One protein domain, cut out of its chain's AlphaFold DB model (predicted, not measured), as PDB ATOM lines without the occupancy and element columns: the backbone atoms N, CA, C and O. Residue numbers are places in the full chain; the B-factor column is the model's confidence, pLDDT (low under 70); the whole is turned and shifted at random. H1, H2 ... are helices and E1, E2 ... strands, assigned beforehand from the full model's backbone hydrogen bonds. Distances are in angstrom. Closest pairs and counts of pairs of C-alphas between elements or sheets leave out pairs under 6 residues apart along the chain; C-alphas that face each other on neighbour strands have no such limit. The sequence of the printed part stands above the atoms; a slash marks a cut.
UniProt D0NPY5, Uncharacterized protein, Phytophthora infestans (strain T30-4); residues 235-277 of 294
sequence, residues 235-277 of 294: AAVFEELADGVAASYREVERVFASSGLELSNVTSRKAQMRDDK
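What this domain is: This is residues 235 to 277 of the 294 residues of an uncharacterized protein of Phytophthora infestans (strain T30-4) (UniProt D0NPY5). One long straight helix, H1, is followed by a loop, residues 260 to 267, that leads away from the helix's end, and then by a single extended strand, E1, which runs crosswise beyond that end without packing on the helix. The outline is flat, spanning 49 by 30 by 7 A. The printed part has 43 residues with one named helix and then one named strand, and its class is mixed, helices and strands. The whole is extended, with a radius of gyration of the C-alphas of 15.9 A.

Where its parts are: Find C-alpha 235 at (5.853, 36.113, -29.489); there H1, residues 235 to 259, begins, and it runs 35.9 A to C-alpha 259 at (18.110, 19.122, -0.362). Go on past residues 260 to 267 to C-alpha 268 at (19.223, 31.013, 7.942), where E1, residues 268 to 276, begins. It runs 24.3 A to C-alpha 276 at (25.489, 7.716, 5.238); along it, look for y falling from 31.013 to 7.716.

How they stand to each other: Look first at the backbone of H1, where every O i to N i+4 pair is within hydrogen-bond range. From its end, a short link of 8 residues leads to E1. H1 and E1 are apart, with no C-alpha of the one within 8 A of the other. E1 pairs with no named strand. Residues 235 to 251 of H1 stand free, and so do residues 264 to 269 and residues 271 to 277, of which 271 to 276 belong to E1.

The domain as a whole: The two C-alphas farthest apart are those of Ala 235 and Lys 277, at 51.2 A. The printed part has no cut and no long link. In the B-factor column you will find a mean pLDDT of 84.8 for the printed part; residues 263 to 266, in the link, are under 70.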
ATOM      1  N   ALA A 235       6.651  36.168 -30.709       88.44
ATOM      2  CA  ALA A 235       5.853  36.113 -29.489       88.44
ATOM      3  C   ALA A 235       5.728  34.674 -28.972       88.44
ATOM      4  O   ALA A 235       5.962  34.446 -27.790       88.44
ATOM      5  N   ALA A 236       5.458  33.708 -29.858       89.38
ATOM      6  CA  ALA A 236       5.415  32.292 -29.492       89.38
ATOM      7  C   ALA A 236       6.773  31.779 -28.975       89.38
ATOM      8  O   ALA A 236       6.818  31.053 -27.987       89.38
ATOM      9  N   VAL A 237       7.889  32.196 -29.588       91.25
ATOM     10  CA  VAL A 237       9.240  31.852 -29.109       91.25
ATOM     11  C   VAL A 237       9.520  32.477 -27.741       91.25
ATOM     12  O   VAL A 237      10.066  31.815 -26.866       91.25
ATOM     13  N   PHE A 238       9.153  33.742 -27.518       92.81
ATOM     14  CA  PHE A 238       9.336  34.383 -26.213       92.81
ATOM     15  C   PHE A 238       8.463  33.755 -25.127       92.81
ATOM     16  O   PHE A 238       8.922  33.648 -23.992       92.81
ATOM     17  N   GLU A 239       7.248  33.326 -25.464       95.31
ATOM     18  CA  GLU A 239       6.363  32.594 -24.558       95.31
ATOM     19  C   GLU A 239       6.962  31.231 -24.186       95.31
ATOM     20  O   GLU A 239       7.116  30.942 -23.002       95.31
ATOM     21  N   GLU A 240       7.432  30.454 -25.168       95.38
ATOM     22  CA  GLU A 240       8.132  29.184 -24.926       95.38
ATOM     23  C   GLU A 240       9.371  29.377 -24.037       95.38
ATOM     24  O   GLU A 240       9.599  28.625 -23.085       95.38
ATOM     25  N   LEU A 241      10.170  30.415 -24.309       96.56
ATOM     26  CA  LEU A 241      11.340  30.744 -23.496       96.56
ATOM     27  C   LEU A 241      10.946  31.161 -22.073       96.56
ATOM     28  O   LEU A 241      11.613  30.754 -21.120       96.56
ATOM     29  N   ALA A 242       9.880  31.945 -21.905       95.25
ATOM     30  CA  ALA A 242       9.382  32.352 -20.594       95.25
ATOM     31  C   ALA A 242       8.890  31.146 -19.780       95.25
ATOM     32  O   ALA A 242       9.226  31.023 -18.597       95.25
ATOM     33  N   ASP A 243       8.179  30.219 -20.423       96.62
ATOM     34  CA  ASP A 243       7.741  28.964 -19.816       96.62
ATOM     35  C   ASP A 243       8.927  28.069 -19.441       96.62
ATOM     36  O   ASP A 243       8.955  27.506 -18.342       96.62
ATOM     37  N   GLY A 244       9.947  27.983 -20.300       96.56
ATOM     38  CA  GLY A 244      11.188  27.258 -20.024       96.56
ATOM     39  C   GLY A 244      11.957  27.835 -18.832       96.56
ATOM     40  O   GLY A 244      12.403  27.094 -17.951       96.56
ATOM     41  N   VAL A 245      12.050  29.165 -18.742       97.00
ATOM     42  CA  VAL A 245      12.644  29.854 -17.589       97.00
ATOM     43  C   VAL A 245      11.839  29.559 -16.324       97.00
ATOM     44  O   VAL A 245      12.420  29.142 -15.321       97.00
ATOM     45  N   ALA A 246      10.510  29.683 -16.367       95.25
ATOM     46  CA  ALA A 246       9.652  29.366 -15.228       95.25
ATOM     47  C   ALA A 246       9.790  27.897 -14.787       95.25
ATOM     48  O   ALA A 246       9.847  27.613 -13.589       95.25
ATOM     49  N   ALA A 247       9.889  26.962 -15.736       95.75
ATOM     50  CA  ALA A 247      10.123  25.550 -15.452       95.75
ATOM     51  C   ALA A 247      11.484  25.323 -14.776       95.75
ATOM     52  O   ALA A 247      11.548  24.609 -13.775       95.75
ATOM     53  N   SER A 248      12.547  25.977 -15.259       95.00
ATOM     54  CA  SER A 248      13.881  25.873 -14.655       95.00
ATOM     55  C   SER A 248      13.923  26.423 -13.224       95.00
ATOM     56  O   SER A 248      14.492  25.781 -12.343       95.00
ATOM     57  N   TYR A 249      13.244  27.543 -12.943       93.25
ATOM     58  CA  TYR A 249      13.136  28.078 -11.583       93.25
ATOM     59  C   TYR A 249      12.404  27.114 -10.645       93.25
ATOM     60  O   TYR A 249      12.882  26.867  -9.540       93.25
ATOM     61  N   ARG A 250      11.296  26.507 -11.095       92.69
ATOM     62  CA  ARG A 250      10.579  25.485 -10.307       92.69
ATOM     63  C   ARG A 250      11.426  24.236 -10.081       92.69
ATOM     64  O   ARG A 250      11.336  23.610  -9.028       92.69
ATOM     65  N   GLU A 251      12.242  23.846 -11.057       93.81
ATOM     66  CA  GLU A 251      13.171  22.731 -10.898       93.81
ATOM     67  C   GLU A 251      14.239  23.030  -9.846       93.81
ATOM     68  O   GLU A 251      14.459  22.194  -8.966       93.81
ATOM     69  N   VAL A 252      14.849  24.216  -9.895       90.81
ATOM     70  CA  VAL A 252      15.799  24.678  -8.877       90.81
ATOM     71  C   VAL A 252      15.128  24.693  -7.507       90.81
ATOM     72  O   VAL A 252      15.641  24.075  -6.580       90.81
ATOM     73  N   GLU A 253      13.947  25.294  -7.380       87.94
ATOM     74  CA  GLU A 253      13.193  25.332  -6.124       87.94
ATOM     75  C   GLU A 253      12.908  23.923  -5.580       87.94
ATOM     76  O   GLU A 253      13.133  23.651  -4.402       87.94
ATOM     77  N   ARG A 254      12.524  22.980  -6.449       90.94
ATOM     78  CA  ARG A 254      12.311  21.569  -6.091       90.94
ATOM     79  C   ARG A 254      13.595  20.873  -5.625       90.94
ATOM     80  O   ARG A 254      13.539  20.095  -4.673       90.94
ATOM     81  N   VAL A 255      14.734  21.107  -6.283       88.62
ATOM     82  CA  VAL A 255      16.039  20.536  -5.889       88.62
ATOM     83  C   VAL A 255      16.513  21.123  -4.559       88.62
ATOM     84  O   VAL A 255      17.027  20.402  -3.703       88.62
ATOM     85  N   PHE A 256      16.304  22.420  -4.351       84.94
ATOM     86  CA  PHE A 256      16.621  23.092  -3.097       84.94
ATOM     87  C   PHE A 256      15.726  22.571  -1.963       84.94
ATOM     88  O   PHE A 256      16.237  22.197  -0.907       84.94
ATOM     89  N   ALA A 257      14.421  22.418  -2.204       83.06
ATOM     90  CA  ALA A 257      13.488  21.831  -1.246       83.06
ATOM     91  C   ALA A 257      13.858  20.381  -0.879       83.06
ATOM     92  O   ALA A 257      13.904  20.040   0.302       83.06
ATOM     93  N   SER A 258      14.194  19.533  -1.861       82.62
ATOM     94  CA  SER A 258      14.602  18.142  -1.601       82.62
ATOM     95  C   SER A 258      15.942  18.037  -0.863       82.62
ATOM     96  O   SER A 258      16.154  17.102  -0.089       82.62
ATOM     97  N   SER A 259      16.820  19.024  -1.050       78.19
ATOM     98  CA  SER A 259      18.110  19.122  -0.362       78.19
ATOM     99  C   SER A 259      18.006  19.760   1.032       78.19
ATOM    100  O   SER A 259      18.993  19.783   1.764       78.19
ATOM    101  N   GLY A 260      16.823  20.246   1.433       71.44
ATOM    102  CA  GLY A 260      16.609  20.934   2.713       71.44
ATOM    103  C   GLY A 260      17.125  22.379   2.743       71.44
ATOM    104  O   GLY A 260      17.298  22.945   3.823       71.44
ATOM    105  N   LEU A 261      17.360  22.950   1.561       70.19
ATOM    106  CA  LEU A 261      17.854  24.296   1.285       70.19
ATOM    107  C   LEU A 261      16.741  25.186   0.715       70.19
ATOM    108  O   LEU A 261      16.983  25.955  -0.202       70.19
ATOM    109  N   GLU A 262      15.507  25.064   1.198       71.62
ATOM    110  CA  GLU A 262      14.380  25.877   0.721       71.62
ATOM    111  C   GLU A 262      14.767  27.369   0.638       71.62
ATOM    112  O   GLU A 262      15.362  27.904   1.581       71.62
ATOM    113  N   LEU A 263      14.480  28.022  -0.501       65.62
ATOM    114  CA  LEU A 263      14.750  29.448  -0.714       65.62
ATOM    115  C   LEU A 263      13.864  30.279   0.226       65.62
ATOM    116  O   LEU A 263      12.820  30.803  -0.148       65.62
ATOM    117  N   SER A 264      14.274  30.380   1.484       65.38
ATOM    118  CA  SER A 264      13.626  31.230   2.464       65.38
ATOM    119  C   SER A 264      14.070  32.670   2.244       65.38
ATOM    120  O   SER A 264      15.262  32.956   2.134       65.38
ATOM    121  N   ASN A 265      13.120  33.604   2.279       68.69
ATOM    122  CA  ASN A 265      13.378  35.049   2.263       68.69
ATOM    123  C   ASN A 265      14.062  35.554   3.558       68.69
ATOM    124  O   ASN A 265      14.048  36.749   3.851       68.69
ATOM    125  N   VAL A 266      14.639  34.650   4.357       69.88
ATOM    126  CA  VAL A 266      15.242  34.907   5.662       69.88
ATOM    127  C   VAL A 266      16.623  34.254   5.728       69.88
ATOM    128  O   VAL A 266      16.789  33.062   5.464       69.88
ATOM    129  N   THR A 267      17.620  35.037   6.144       76.94
ATOM    130  CA  THR A 267      18.970  34.550   6.469       76.94
ATOM    131  C   THR A 267      18.883  33.422   7.501       76.94
ATOM    132  O   THR A 267      18.349  33.622   8.590       76.94
ATOM    133  N   SER A 268      19.401  32.242   7.166       72.19
ATOM    134  CA  SER A 268      19.223  31.013   7.942       72.19
ATOM    135  C   SER A 268      20.530  30.230   8.035       72.19
ATOM    136  O   SER A 268      21.147  29.945   7.015       72.19
ATOM    137  N   ARG A 269      20.921  29.824   9.249       80.12
ATOM    138  CA  ARG A 269      22.067  28.940   9.502       80.12
ATOM    139  C   ARG A 269      21.592  27.654  10.166       80.12
ATOM    140  O   ARG A 269      20.985  27.707  11.234       80.12
ATOM    141  N   LYS A 270      21.870  26.500   9.562       77.75
ATOM    142  CA  LYS A 270      21.432  25.181  10.039       77.75
ATOM    143  C   LYS A 270      22.593  24.197   9.986       77.75
ATOM    144  O   LYS A 270      23.305  24.153   8.998       77.75
ATOM    145  N   ALA A 271      22.769  23.386  11.024       82.06
ATOM    146  CA  ALA A 271      23.740  22.297  11.033       82.06
ATOM    147  C   ALA A 271      23.020  20.973  11.302       82.06
ATOM    148  O   ALA A 271      22.189  20.898  12.207       82.06
ATOM    149  N   GLN A 272      23.312  19.942  10.513       82.56
ATOM    150  CA  GLN A 272      22.695  18.624  10.616       82.56
ATOM    151  C   GLN A 272      23.766  17.532  10.541       82.56
ATOM    152  O   GLN A 272      24.574  17.502   9.622       82.56
ATOM    153  N   MET A 273      23.767  16.618  11.512       83.81
ATOM    154  CA  MET A 273      24.581  15.403  11.454       83.81
ATOM    155  C   MET A 273      23.863  14.386  10.564       83.81
ATOM    156  O   MET A 273      22.723  14.021  10.862       83.81
ATOM    157  N   ARG A 274      24.498  13.949   9.474       83.62
ATOM    158  CA  ARG A 274      23.999  12.854   8.636       83.62
ATOM    159  C   ARG A 274      24.878  11.623   8.803       83.62
ATOM    160  O   ARG A 274      26.094  11.725   8.953       83.62
ATOM    161  N   ASP A 275      24.235  10.466   8.769       84.69
ATOM    162  CA  ASP A 275      24.885   9.162   8.733       84.69
ATOM    163  C   ASP A 275      24.588   8.548   7.362       84.69
ATOM    164  O   ASP A 275      23.429   8.262   7.053       84.69
ATOM    165  N   ASP A 276      25.607   8.434   6.508       80.44
ATOM    166  CA  ASP A 276      25.489   7.716   5.238       80.44
ATOM    167  C   ASP A 276      26.484   6.562   5.212       80.44
ATOM    168  O   ASP A 276      27.662   6.741   5.527       80.44
ATOM    169  N   LYS A 277      25.964   5.381   4.856       71.94
ATOM    170  CA  LYS A 277      26.642   4.089   4.649       71.94
ATOM    171  C   LYS A 277      28.109   4.075   5.102       71.94
ATOM    172  O   LYS A 277      29.022   3.975   4.283       71.94
TER     173      LYS A 277